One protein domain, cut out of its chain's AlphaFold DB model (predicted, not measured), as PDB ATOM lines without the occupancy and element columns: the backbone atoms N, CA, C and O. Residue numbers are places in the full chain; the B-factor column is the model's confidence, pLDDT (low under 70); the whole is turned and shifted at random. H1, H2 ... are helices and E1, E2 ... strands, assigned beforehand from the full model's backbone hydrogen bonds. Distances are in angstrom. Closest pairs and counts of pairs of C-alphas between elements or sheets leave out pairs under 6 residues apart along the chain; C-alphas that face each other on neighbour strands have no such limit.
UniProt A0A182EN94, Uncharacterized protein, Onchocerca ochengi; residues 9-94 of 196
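This is residues 9 to 94 of the 196 residues of an uncharacterized protein of Onchocerca ochengi (UniProt A0A182EN94). Two parallel strands, E1 and E2, lie side by side as a narrow ribbon through the middle, with helix H5 packed over one side and the longer helix H2 more loosely over the other. The short helices H1 and H3 sit at the end where the strands begin; the short helix H4 lies beyond the other end, and from there residues 68 to 80, with no named element, lead back to H5. The printed part has 86 residues with five named helices and two named strands, in the order H1, E1, H2, H3, E2, H4, H5, and its class is mixed, helices and strands. It is only just compact, close to loose, with a radius of gyration of the C-alphas of 14.2 A, and the C-alphas span 38 by 26 by 23 A.

H1 is residues 9 to 12, beginning at C-alpha 9 at (-32.099, -9.030, -65.360). E1 is residues 17 to 22, 15.8 A long. H2, residues 28 to 40, is the longest helix at 18.1 A and begins at C-alpha 28 at (-21.539, -9.169, -42.867). H3 is residues 44 to 47, and E2 is residues 50 to 55, 16.0 A long. H4 is residues 64 to 67. H5, residues 81 to 91, is 15.8 A long and ends at C-alpha 91 at (-40.468, -14.379, -50.247).

E1 and E2 are parallel neighbours, with 21 degrees between their directions. N 19 and O 51 are 2.8 A apart and N 53 and O 19 are 2.9 A apart, both within hydrogen-bond range. E1, H2 with H3, and E2 form a strand-helix-strand unit, two parallel neighbour strands with helices between them along the chain, and its crossover is right-handed. H5 and E1 have 10 pairs of C-alphas within 8 A, the closest being those of Met 20 and Ala 88 at 5.6 A. The closest C-alphas of H5 and E2 are those of Leu 55 and Ala 84, at 7.2 A. H2 and E2 have 1 such pair, the C-alphas of Val 32 and Val 54 at 7.4 A. H1 and H3 are close but not clearly touching, with the C-alphas of Leu 10 and Val 46 closest at 6.5 A. H2 and H5 are apart, and H4 touches no helix. Every O i to N i+4 pair is within hydrogen-bond range in H2, and 6 of 7 are in H5; H1, H3 and H4 are too short for such a pair.

The two C-alphas farthest apart are those of Asp 14 and Lys 69, at 39.3 A. The printed part has no cut. The link from H4 to H5, 13 residues, is long. The mean pLDDT of the printed part is 86.3, and residues 64 to 75, which include H4, are under 70.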
ATOM      1  N   GLN A   9     -30.749  -8.581 -65.681       91.75
ATOM      2  CA  GLN A   9     -32.099  -9.030 -65.360       91.75
ATOM      3  C   GLN A   9     -32.970  -7.900 -64.801       91.75
ATOM      4  O   GLN A   9     -34.127  -7.800 -65.187       91.75
ATOM      5  N   LEU A  10     -32.447  -7.050 -63.911       89.94
ATOM      6  CA  LEU A  10     -33.230  -5.964 -63.310       89.94
ATOM      7  C   LEU A  10     -33.649  -4.905 -64.337       89.94
ATOM      8  O   LEU A  10     -34.652  -4.225 -64.130       89.94
ATOM      9  N   GLU A  11     -32.889  -4.772 -65.422       87.62
ATOM     10  CA  GLU A  11     -33.157  -3.825 -66.505       87.62
ATOM     11  C   GLU A  11     -34.085  -4.417 -67.569       87.62
ATOM     12  O   GLU A  11     -34.934  -3.718 -68.113       87.62
ATOM     13  N   SER A  12     -33.943  -5.714 -67.855       91.88
ATOM     14  CA  SER A  12     -34.677  -6.388 -68.929       91.88
ATOM     15  C   SER A  12     -35.978  -7.069 -68.514       91.88
ATOM     16  O   SER A  12     -36.769  -7.423 -69.389       91.88
ATOM     17  N   TRP A  13     -36.179  -7.320 -67.219       92.88
ATOM     18  CA  TRP A  13     -37.364  -7.994 -66.696       92.88
ATOM     19  C   TRP A  13     -38.489  -7.010 -66.377       92.88
ATOM     20  O   TRP A  13     -38.309  -6.025 -65.656       92.88
ATOM     21  N   ASP A  14     -39.691  -7.340 -66.847       90.12
ATOM     22  CA  ASP A  14     -40.834  -6.431 -66.776       90.12
ATOM     23  C   ASP A  14     -41.753  -6.637 -65.551       90.12
ATOM     24  O   ASP A  14     -42.643  -5.819 -65.307       90.12
ATOM     25  N   GLY A  15     -41.530  -7.669 -64.732       93.31
ATOM     26  CA  GLY A  15     -42.385  -8.000 -63.582       93.31
ATOM     27  C   GLY A  15     -41.740  -7.844 -62.200       93.31
ATOM     28  O   GLY A  15     -40.648  -7.293 -62.064       93.31
ATOM     29  N   PRO A  16     -42.402  -8.353 -61.143       95.50
ATOM     30  CA  PRO A  16     -41.833  -8.425 -59.799       95.50
ATOM     31  C   PRO A  16     -40.591  -9.325 -59.745       95.50
ATOM     32  O   PRO A  16     -40.531 -10.345 -60.432       95.50
ATOM     33  N   ILE A  17     -39.625  -8.975 -58.894       95.25
ATOM     34  CA  ILE A  17     -38.363  -9.700 -58.704       95.25
ATOM     35  C   ILE A  17     -38.144  -9.942 -57.215       95.25
ATOM     36  O   ILE A  17     -38.184  -9.016 -56.410       95.25
ATOM     37  N   THR A  18     -37.859 -11.190 -56.849       96.00
ATOM     38  CA  THR A  18     -37.289 -11.523 -55.539       96.00
ATOM     39  C   THR A  18     -35.823 -11.884 -55.725       96.00
ATOM     40  O   THR A  18     -35.506 -12.924 -56.297       96.00
ATOM     41  N   LEU A  19     -34.927 -11.016 -55.259       95.06
ATOM     42  CA  LEU A  19     -33.485 -11.180 -55.393       95.06
ATOM     43  C   LEU A  19     -32.893 -11.692 -54.079       95.06
ATOM     44  O   LEU A  19     -32.957 -11.012 -53.056       95.06
ATOM     45  N   MET A  20     -32.276 -12.873 -54.119       95.25
ATOM     46  CA  MET A  20     -31.546 -13.428 -52.982       95.25
ATOM     47  C   MET A  20     -30.042 -13.245 -53.163       95.25
ATOM     48  O   MET A  20     -29.431 -13.861 -54.035       95.25
ATOM     49  N   ILE A  21     -29.434 -12.427 -52.306       93.81
ATOM     50  CA  ILE A  21     -28.004 -12.129 -52.322       93.81
ATOM     51  C   ILE A  21     -27.337 -12.928 -51.215       93.81
ATOM     52  O   ILE A  21     -27.516 -12.657 -50.029       93.81
ATOM     53  N   THR A  22     -26.540 -13.918 -51.593       92.56
ATOM     54  CA  THR A  22     -25.808 -14.715 -50.612       92.56
ATOM     55  C   THR A  22     -24.451 -14.088 -50.325       92.56
ATOM     56  O   THR A  22     -23.705 -13.808 -51.267       92.56
ATOM     57  N   ILE A  23     -24.089 -13.919 -49.057       89.56
ATOM     58  CA  ILE A  23     -22.783 -13.392 -48.658       89.56
ATOM     59  C   ILE A  23     -22.086 -14.321 -47.656       89.56
ATOM     60  O   ILE A  23     -22.751 -14.910 -46.801       89.56
ATOM     61  N   PRO A  24     -20.743 -14.415 -47.698       87.44
ATOM     62  CA  PRO A  24     -19.993 -15.055 -46.627       87.44
ATOM     63  C   PRO A  24     -20.198 -14.322 -45.301       87.44
ATOM     64  O   PRO A  24     -20.278 -13.090 -45.292       87.44
ATOM     65  N   SER A  25     -20.166 -15.078 -44.205       83.00
ATOM     66  CA  SER A  25     -20.319 -14.605 -42.822       83.00
ATOM     67  C   SER A  25     -19.237 -13.614 -42.386       83.00
ATOM     68  O   SER A  25     -19.438 -12.843 -41.449       83.00
ATOM     69  N   ALA A  26     -18.113 -13.565 -43.105       83.06
ATOM     70  CA  ALA A  26     -17.090 -12.567 -42.860       83.06
ATOM     71  C   ALA A  26     -17.559 -11.147 -43.202       83.06
ATOM     72  O   ALA A  26     -18.023 -10.891 -44.320       83.06
ATOM     73  N   HIS A  27     -17.371 -10.204 -42.277       84.62
ATOM     74  CA  HIS A  27     -17.694  -8.781 -42.464       84.62
ATOM     75  C   HIS A  27     -19.133  -8.514 -42.963       84.62
ATOM     76  O   HIS A  27     -19.343  -7.657 -43.831       84.62
ATOM     77  N   VAL A  28     -20.127  -9.241 -42.434       84.94
ATOM     78  CA  VAL A  28     -21.539  -9.169 -42.867       84.94
ATOM     79  C   VAL A  28     -22.062  -7.734 -42.910       84.94
ATOM     80  O   VAL A  28     -22.574  -7.326 -43.948       84.94
ATOM     81  N   TYR A  29     -21.848  -6.922 -41.869       83.94
ATOM     82  CA  TYR A  29     -22.308  -5.525 -41.848       83.94
ATOM     83  C   TYR A  29     -21.783  -4.688 -43.005       83.94
ATOM     84  O   TYR A  29     -22.548  -4.001 -43.683       83.94
ATOM     85  N   LYS A  30     -20.474  -4.767 -43.263       86.31
ATOM     86  CA  LYS A  30     -19.841  -4.030 -44.357       86.31
ATOM     87  C   LYS A  30     -20.427  -4.455 -45.705       86.31
ATOM     88  O   LYS A  30     -20.674  -3.604 -46.558       86.31
ATOM     89  N   LYS A  31     -20.683  -5.753 -45.891       88.81
ATOM     90  CA  LYS A  31     -21.288  -6.300 -47.115       88.81
ATOM     91  C   LYS A  31     -22.752  -5.894 -47.268       88.81
ATOM     92  O   LYS A  31     -23.118  -5.430 -48.340       88.81
ATOM     93  N   VAL A  32     -23.563  -5.997 -46.214       89.12
ATOM     94  CA  VAL A  32     -24.974  -5.570 -46.213       89.12
ATOM     95  C   VAL A  32     -25.083  -4.077 -46.509       89.12
ATOM     96  O   VAL A  32     -25.881  -3.682 -47.357       89.12
ATOM     97  N   ARG A  33     -24.243  -3.245 -45.882       89.69
ATOM     98  CA  ARG A  33     -24.186  -1.805 -46.163       89.69
ATOM     99  C   ARG A  33     -23.855  -1.537 -47.632       89.69
ATOM    100  O   ARG A  33     -24.595  -0.810 -48.284       89.69
ATOM    101  N   LYS A  34     -22.817  -2.186 -48.172       92.06
ATOM    102  CA  LYS A  34     -22.443  -2.059 -49.588       92.06
ATOM    103  C   LYS A  34     -23.560  -2.522 -50.530       92.06
ATOM    104  O   LYS A  34     -23.783  -1.894 -51.560       92.06
ATOM    105  N   ILE A  35     -24.266  -3.602 -50.190       92.56
ATOM    106  CA  ILE A  35     -25.430  -4.083 -50.947       92.56
ATOM    107  C   ILE A  35     -26.529  -3.023 -50.940       92.56
ATOM    108  O   ILE A  35     -27.028  -2.680 -52.002       92.56
ATOM    109  N   LYS A  36     -26.869  -2.461 -49.775       92.50
ATOM    110  CA  LYS A  36     -27.881  -1.403 -49.659       92.50
ATOM    111  C   LYS A  36     -27.508  -0.169 -50.483       92.50
ATOM    112  O   LYS A  36     -28.352   0.343 -51.208       92.50
ATOM    113  N   GLU A  37     -26.253   0.271 -50.404       93.44
ATOM    114  CA  GLU A  37     -25.720   1.381 -51.205       93.44
ATOM    115  C   GLU A  37     -25.829   1.071 -52.707       93.44
ATOM    116  O   GLU A  37     -26.368   1.874 -53.460       93.44
ATOM    117  N   THR A  38     -25.424  -0.131 -53.132       90.62
ATOM    118  CA  THR A  38     -25.520  -0.568 -54.537       90.62
ATOM    119  C   THR A  38     -26.969  -0.592 -55.019       90.62
ATOM    120  O   THR A  38     -27.274  -0.066 -56.084       90.62
ATOM    121  N   LEU A  39     -27.875  -1.169 -54.224       91.25
ATOM    122  CA  LEU A  39     -29.288  -1.260 -54.571       91.25
ATOM    123  C   LEU A  39     -29.938   0.125 -54.662       91.25
ATOM    124  O   LEU A  39     -30.756   0.354 -55.541       91.25
ATOM    125  N   SER A  40     -29.541   1.068 -53.804       91.50
ATOM    126  CA  SER A  40     -30.092   2.430 -53.805       91.50
ATOM    127  C   SER A  40     -29.781   3.242 -55.066       91.50
ATOM    128  O   SER A  40     -30.421   4.261 -55.301       91.50
ATOM    129  N   CYS A  41     -28.829   2.787 -55.885       91.50
ATOM    130  CA  CYS A  41     -28.489   3.423 -57.154       91.50
ATOM    131  C   CYS A  41     -29.370   2.968 -58.327       91.50
ATOM    132  O   CYS A  41     -29.275   3.562 -59.399       91.50
ATOM    133  N   PHE A  42     -30.214   1.941 -58.159       89.88
ATOM    134  CA  PHE A  42     -31.134   1.542 -59.223       89.88
ATOM    135  C   PHE A  42     -32.270   2.563 -59.398       89.88
ATOM    136  O   PHE A  42     -32.730   3.157 -58.419       89.88
ATOM    137  N   PRO A  43     -32.777   2.741 -60.631       91.31
ATOM    138  CA  PRO A  43     -33.922   3.604 -60.894       91.31
ATOM    139  C   PRO A  43     -35.170   3.218 -60.087       91.31
ATOM    140  O   PRO A  43     -35.417   2.043 -59.802       91.31
ATOM    141  N   SER A  44     -36.031   4.198 -59.798       91.81
ATOM    142  CA  SER A  44     -37.263   3.999 -59.015       91.81
ATOM    143  C   SER A  44     -38.188   2.913 -59.583       91.81
ATOM    144  O   SER A  44     -38.761   2.136 -58.821       91.81
ATOM    145  N   HIS A  45     -38.298   2.808 -60.910       89.56
ATOM    146  CA  HIS A  45     -39.123   1.794 -61.575       89.56
ATOM    147  C   HIS A  45     -38.588   0.358 -61.393       89.56
ATOM    148  O   HIS A  45     -39.367  -0.596 -61.383       89.56
ATOM    149  N   VAL A  46     -37.272   0.192 -61.212       91.50
ATOM    150  CA  VAL A  46     -36.659  -1.092 -60.835       91.50
ATOM    151  C   VAL A  46     -36.963  -1.381 -59.368       91.50
ATOM    152  O   VAL A  46     -37.468  -2.452 -59.035       91.50
ATOM    153  N   LEU A  47     -36.731  -0.400 -58.491       92.12
ATOM    154  CA  LEU A  47     -36.926  -0.540 -57.047       92.12
ATOM    155  C   LEU A  47     -38.369  -0.883 -56.661       92.12
ATOM    156  O   LEU A  47     -38.576  -1.703 -55.774       92.12
ATOM    157  N   HIS A  48     -39.366  -0.328 -57.354       93.12
ATOM    158  CA  HIS A  48     -40.783  -0.625 -57.104       93.12
ATOM    159  C   HIS A  48     -41.148  -2.103 -57.339       93.12
ATOM    160  O   HIS A  48     -42.135  -2.603 -56.799       93.12
ATOM    161  N   ARG A  49     -40.365  -2.821 -58.149       92.94
ATOM    162  CA  ARG A  49     -40.599  -4.233 -58.483       92.94
ATOM    163  C   ARG A  49     -39.654  -5.183 -57.746       92.94
ATOM    164  O   ARG A  49     -39.860  -6.392 -57.808       92.94
ATOM    165  N   LEU A  50     -38.644  -4.665 -57.049       94.12
ATOM    166  CA  LEU A  50     -37.574  -5.448 -56.439       94.12
ATOM    167  C   LEU A  50     -37.816  -5.687 -54.943       94.12
ATOM    168  O   LEU A  50     -37.915  -4.756 -54.149       94.12
ATOM    169  N   SER A  51     -37.798  -6.954 -54.536       95.25
ATOM    170  CA  SER A  51     -37.668  -7.375 -53.143       95.25
ATOM    171  C   SER A  51     -36.318  -8.066 -52.957       95.25
ATOM    172  O   SER A  51     -36.103  -9.170 -53.455       95.25
ATOM    173  N   ALA A  52     -35.370  -7.385 -52.311       94.81
ATOM    174  CA  ALA A  52     -34.013  -7.887 -52.119       94.81
ATOM    175  C   ALA A  52     -33.811  -8.416 -50.694       94.81
ATOM    176  O   ALA A  52     -34.127  -7.743 -49.713       94.81
ATOM    177  N   HIS A  53     -33.226  -9.604 -50.590       94.88
ATOM    178  CA  HIS A  53     -32.958 -10.291 -49.334       94.88
ATOM    179  C   HIS A  53     -31.498 -10.730 -49.283       94.88
ATOM    180  O   HIS A  53     -30.917 -11.102 -50.304       94.88
ATOM    181  N   VAL A  54     -30.903 -10.700 -48.093       92.62
ATOM    182  CA  VAL A  54     -29.521 -11.138 -47.878       92.62
ATOM    183  C   VAL A  54     -29.518 -12.432 -47.076       92.62
ATOM    184  O   VAL A  54     -30.150 -12.514 -46.026       92.62
ATOM    185  N   LEU A  55     -28.778 -13.426 -47.560       91.31
ATOM    186  CA  LEU A  55     -28.585 -14.712 -46.901       91.31
ATOM    187  C   LEU A  55     -27.114 -14.899 -46.541       91.31
ATOM    188  O   LEU A  55     -26.233 -14.792 -47.391       91.31
ATOM    189  N   PHE A  56     -26.849 -15.236 -45.289       87.88
ATOM    190  CA  PHE A  56     -25.522 -15.595 -44.806       87.88
ATOM    191  C   PHE A  56     -25.645 -16.669 -43.732       87.88
ATOM    192  O   PHE A  56     -26.700 -16.851 -43.125       87.88
ATOM    193  N   ARG A  57     -24.561 -17.411 -43.506       84.19
ATOM    194  CA  ARG A  57     -24.512 -18.411 -42.440       84.19
ATOM    195  C   ARG A  57     -24.192 -17.719 -41.114       84.19
ATOM    196  O   ARG A  57     -23.329 -16.854 -41.075       84.19
ATOM    197  N   SER A  58     -24.833 -18.119 -40.027       79.56
ATOM    198  CA  SER A  58     -24.469 -17.675 -38.677       79.56
ATOM    199  C   SER A  58     -24.285 -18.899 -37.794       79.56
ATOM    200  O   SER A  58     -25.139 -19.787 -37.796       79.56
ATOM    201  N   LYS A  59     -23.172 -18.975 -37.056       75.81
ATOM    202  CA  LYS A  59     -22.966 -20.030 -36.046       75.81
ATOM    203  C   LYS A  59     -23.718 -19.753 -34.749       75.81
ATOM    204  O   LYS A  59     -23.990 -20.675 -33.992       75.81
ATOM    205  N   ASN A  60     -24.069 -18.495 -34.519       74.81
ATOM    206  CA  ASN A  60     -24.626 -18.024 -33.260       74.81
ATOM    207  C   ASN A  60     -26.170 -17.915 -33.312       74.81
ATOM    208  O   ASN A  60     -26.788 -17.355 -32.410       74.81
ATOM    209  N   GLY A  61     -26.803 -18.442 -34.367       72.00
ATOM    210  CA  GLY A  61     -28.252 -18.380 -34.584       72.00
ATOM    211  C   GLY A  61     -28.715 -17.110 -35.310       72.00
ATOM    212  O   GLY A  61     -27.908 -16.392 -35.902       72.00
ATOM    213  N   CYS A  62     -30.030 -16.864 -35.289       71.12
ATOM    214  CA  CYS A  62     -30.703 -15.805 -36.059       71.12
ATOM    215  C   CYS A  62     -31.151 -14.593 -35.216       71.12
ATOM    216  O   CYS A  62     -31.862 -13.734 -35.732       71.12
ATOM    217  N   ASN A  63     -30.782 -14.527 -33.933       74.12
ATOM    218  CA  ASN A  63     -31.192 -13.426 -33.056       74.12
ATOM    219  C   ASN A  63     -30.507 -12.115 -33.468       74.12
ATOM    220  O   ASN A  63     -29.305 -12.095 -33.720       74.12
ATOM    221  N   GLN A  64     -31.258 -11.014 -33.500       64.62
ATOM    222  CA  GLN A  64     -30.766  -9.708 -33.956       64.62
ATOM    223  C   GLN A  64     -29.535  -9.239 -33.156       64.62
ATOM    224  O   GLN A  64     -28.526  -8.866 -33.749       64.62
ATOM    225  N   ASP A  65     -29.568  -9.399 -31.828       67.88
ATOM    226  CA  ASP A  65     -28.493  -9.009 -30.894       67.88
ATOM    227  C   ASP A  65     -27.180  -9.779 -31.111       67.88
ATOM    228  O   ASP A  65     -26.103  -9.396 -30.643       67.88
ATOM    229  N   VAL A  66     -27.276 -10.919 -31.793       65.31
ATOM    230  CA  VAL A  66     -26.151 -11.774 -32.152       65.31
ATOM    231  C   VAL A  66     -25.541 -11.338 -33.479       65.31
ATOM    232  O   VAL A  66     -24.322 -11.437 -33.640       65.31
ATOM    233  N   ILE A  67     -26.363 -10.831 -34.407       63.66
ATOM    234  CA  ILE A  67     -25.885 -10.295 -35.683       63.66
ATOM    235  C   ILE A  67     -24.910  -9.148 -35.397       63.66
ATOM    236  O   ILE A  67     -23.831  -9.159 -35.980       63.66
ATOM    237  N   ASP A  68     -25.193  -8.279 -34.412       59.50
ATOM    238  CA  ASP A  68     -24.345  -7.126 -34.021       59.50
ATOM    239  C   ASP A  68     -22.943  -7.518 -33.548       59.50
ATOM    240  O   ASP A  68     -22.007  -6.718 -33.605       59.50
ATOM    241  N   LYS A  69     -22.766  -8.777 -33.146       64.31
ATOM    242  CA  LYS A  69     -21.496  -9.335 -32.669       64.31
ATOM    243  C   LYS A  69     -20.768 -10.159 -33.735       64.31
ATOM    244  O   LYS A  69     -19.721 -10.738 -33.437       64.31
ATOM    245  N   LEU A  70     -21.288 -10.235 -34.966       66.12
ATOM    246  CA  LEU A  70     -20.661 -10.961 -36.074       66.12
ATOM    247  C   LEU A  70     -19.380 -10.258 -36.540       66.12
ATOM    248  O   LEU A  70     -19.368  -9.482 -37.492       66.12
ATOM    249  N   ASN A  71     -18.278 -10.622 -35.895       66.69
ATOM    250  CA  ASN A  71     -16.911 -10.323 -36.314       66.69
ATOM    251  C   ASN A  71     -16.229 -11.567 -36.896       66.69
ATOM    252  O   ASN A  71     -15.027 -11.765 -36.723       66.69
ATOM    253  N   GLU A  72     -16.992 -12.438 -37.567       69.75
ATOM    254  CA  GLU A  72     -16.388 -13.561 -38.276       69.75
ATOM    255  C   GLU A  72     -15.414 -13.021 -39.336       69.75
ATOM    256  O   GLU A  72     -15.696 -12.051 -40.046       69.75
ATOM    257  N   THR A  73     -14.238 -13.634 -39.415       69.62
ATOM    258  CA  THR A  73     -13.185 -13.305 -40.388       69.62
ATOM    259  C   THR A  73     -12.881 -14.480 -41.315       69.62
ATOM    260  O   THR A  73     -12.164 -14.321 -42.302       69.62
ATOM    261  N   ASN A  74     -13.448 -15.660 -41.027       68.69
ATOM    262  CA  ASN A  74     -13.282 -16.848 -41.851       68.69
ATOM    263  C   ASN A  74     -14.068 -16.703 -43.165       68.69
ATOM    264  O   ASN A  74     -15.268 -16.425 -43.164       68.69
ATOM    265  N   ASN A  75     -13.373 -16.917 -44.280       69.56
ATOM    266  CA  ASN A  75     -13.914 -16.833 -45.634       69.56
ATOM    267  C   ASN A  75     -14.222 -18.203 -46.256       69.56
ATOM    268  O   ASN A  75     -14.519 -18.248 -47.449       69.56
ATOM    269  N   ASP A  76     -14.166 -19.300 -45.492       75.56
ATOM    270  CA  ASP A  76     -14.592 -20.619 -45.970       75.56
ATOM    271  C   ASP A  76     -16.098 -20.604 -46.273       75.56
ATOM    272  O   ASP A  76     -16.960 -20.697 -45.394       75.56
ATOM    273  N   TRP A  77     -16.409 -20.382 -47.547       76.06
ATOM    274  CA  TRP A  77     -17.753 -20.161 -48.046       76.06
ATOM    275  C   TRP A  77     -17.956 -20.920 -49.348       76.06
ATOM    276  O   TRP A  77     -17.215 -20.756 -50.316       76.06
ATOM    277  N   ARG A  78     -19.034 -21.703 -49.389       82.69
ATOM    278  CA  ARG A  78     -19.539 -22.333 -50.610       82.69
ATOM    279  C   ARG A  78     -20.844 -21.665 -50.990       82.69
ATOM    280  O   ARG A  78     -21.716 -21.519 -50.138       82.69
ATOM    281  N   TYR A  79     -20.979 -21.289 -52.260       84.31
ATOM    282  CA  TYR A  79     -22.187 -20.658 -52.781       84.31
ATOM    283  C   TYR A  79     -23.391 -21.616 -52.676       84.31
ATOM    284  O   TYR A  79     -23.422 -22.638 -53.366       84.31
ATOM    285  N   PRO A  80     -24.392 -21.333 -51.820       90.75
ATOM    286  CA  PRO A  80     -25.443 -22.288 -51.502       90.75
ATOM    287  C   PRO A  80     -26.635 -22.100 -52.448       90.75
ATOM    288  O   PRO A  80     -27.735 -21.765 -52.008       90.75
ATOM    289  N   ALA A  81     -26.425 -22.304 -53.752       90.19
ATOM    290  CA  ALA A  81     -27.394 -21.971 -54.806       90.19
ATOM    291  C   ALA A  81     -28.813 -22.509 -54.529       90.19
ATOM    292  O   ALA A  81     -29.796 -21.778 -54.626       90.19
ATOM    293  N   ASN A  82     -28.928 -23.775 -54.114       93.44
ATOM    294  CA  ASN A  82     -30.224 -24.403 -53.838       93.44
ATOM    295  C   ASN A  82     -30.914 -23.820 -52.594       93.44
ATOM    296  O   ASN A  82     -32.128 -23.629 -52.598       93.44
ATOM    297  N   VAL A  83     -30.148 -23.486 -51.550       93.25
ATOM    298  CA  VAL A  83     -30.691 -22.810 -50.361       93.25
ATOM    299  C   VAL A  83     -31.165 -21.414 -50.746       93.25
ATOM    300  O   VAL A  83     -32.286 -21.044 -50.418       93.25
ATOM    301  N   ALA A  84     -30.360 -20.671 -51.510       93.19
ATOM    302  CA  ALA A  84     -30.712 -19.337 -51.981       93.19
ATOM    303  C   ALA A  84     -32.022 -19.343 -52.782       93.19
ATOM    304  O   ALA A  84     -32.909 -18.542 -52.498       93.19
ATOM    305  N   ARG A  85     -32.185 -20.290 -53.717       94.31
ATOM    306  CA  ARG A  85     -33.414 -20.466 -54.510       94.31
ATOM    307  C   ARG A  85     -34.627 -20.803 -53.638       94.31
ATOM    308  O   ARG A  85     -35.686 -20.204 -53.811       94.31
ATOM    309  N   ASN A  86     -34.476 -21.718 -52.681       95.06
ATOM    310  CA  ASN A  86     -35.562 -22.089 -51.770       95.06
ATOM    311  C   ASN A  86     -35.999 -20.917 -50.887       95.06
ATOM    312  O   ASN A  86     -37.198 -20.678 -50.750       95.06
ATOM    313  N   VAL A  87     -35.046 -20.166 -50.331       94.38
ATOM    314  CA  VAL A  87     -35.345 -18.992 -49.502       94.38
ATOM    315  C   VAL A  87     -35.951 -17.874 -50.354       94.38
ATOM    316  O   VAL A  87     -36.945 -17.288 -49.943       94.38
ATOM    317  N   ALA A  88     -35.438 -17.615 -51.563       94.94
ATOM    318  CA  ALA A  88     -36.046 -16.655 -52.491       94.94
ATOM    319  C   ALA A  88     -37.522 -16.989 -52.758       94.94
ATOM    320  O   ALA A  88     -38.382 -16.116 -52.695       94.94
ATOM    321  N   ARG A  89     -37.842 -18.271 -52.968       94.88
ATOM    322  CA  ARG A  89     -39.220 -18.729 -53.184       94.88
ATOM    323  C   ARG A  89     -40.142 -18.450 -51.993       94.88
ATOM    324  O   ARG A  89     -41.312 -18.176 -52.215       94.88
ATOM    325  N   MET A  90     -39.642 -18.489 -50.755       94.94
ATOM    326  CA  MET A  90     -40.446 -18.168 -49.562       94.94
ATOM    327  C   MET A  90     -40.897 -16.702 -49.525       94.94
ATOM    328  O   MET A  90     -41.911 -16.395 -48.906       94.94
ATOM    329  N   PHE A  91     -40.152 -15.806 -50.175       95.50
ATOM    330  CA  PHE A  91     -40.468 -14.379 -50.247       95.50
ATOM    331  C   PHE A  91     -41.210 -13.984 -51.534       95.50
ATOM    332  O   PHE A  91     -41.713 -12.862 -51.631       95.50
ATOM    333  N   ALA A  92     -41.328 -14.899 -52.501       94.69
ATOM    334  CA  ALA A  92     -42.076 -14.665 -53.727       94.69
ATOM    335  C   ALA A  92     -43.578 -14.518 -53.427       94.69
ATOM    336  O   ALA A  92     -44.192 -15.367 -52.785       94.69
ATOM    337  N   ARG A  93     -44.181 -13.431 -53.922       92.25
ATOM    338  CA  ARG A  93     -45.612 -13.120 -53.730       92.25
ATOM    339  C   ARG A  93     -46.479 -13.436 -54.950       92.25
ATOM    340  O   ARG A  93     -47.698 -13.309 -54.887       92.25
ATOM    341  N   SER A  94     -45.863 -13.793 -56.072       93.75
ATOM    342  CA  SER A  94     -46.559 -14.093 -57.320       93.75
ATOM    343  C   SER A  94     -47.063 -15.537 -57.347       93.75
ATOM    344  O   SER A  94     -46.430 -16.448 -56.819       93.75
TER     345      SER A  94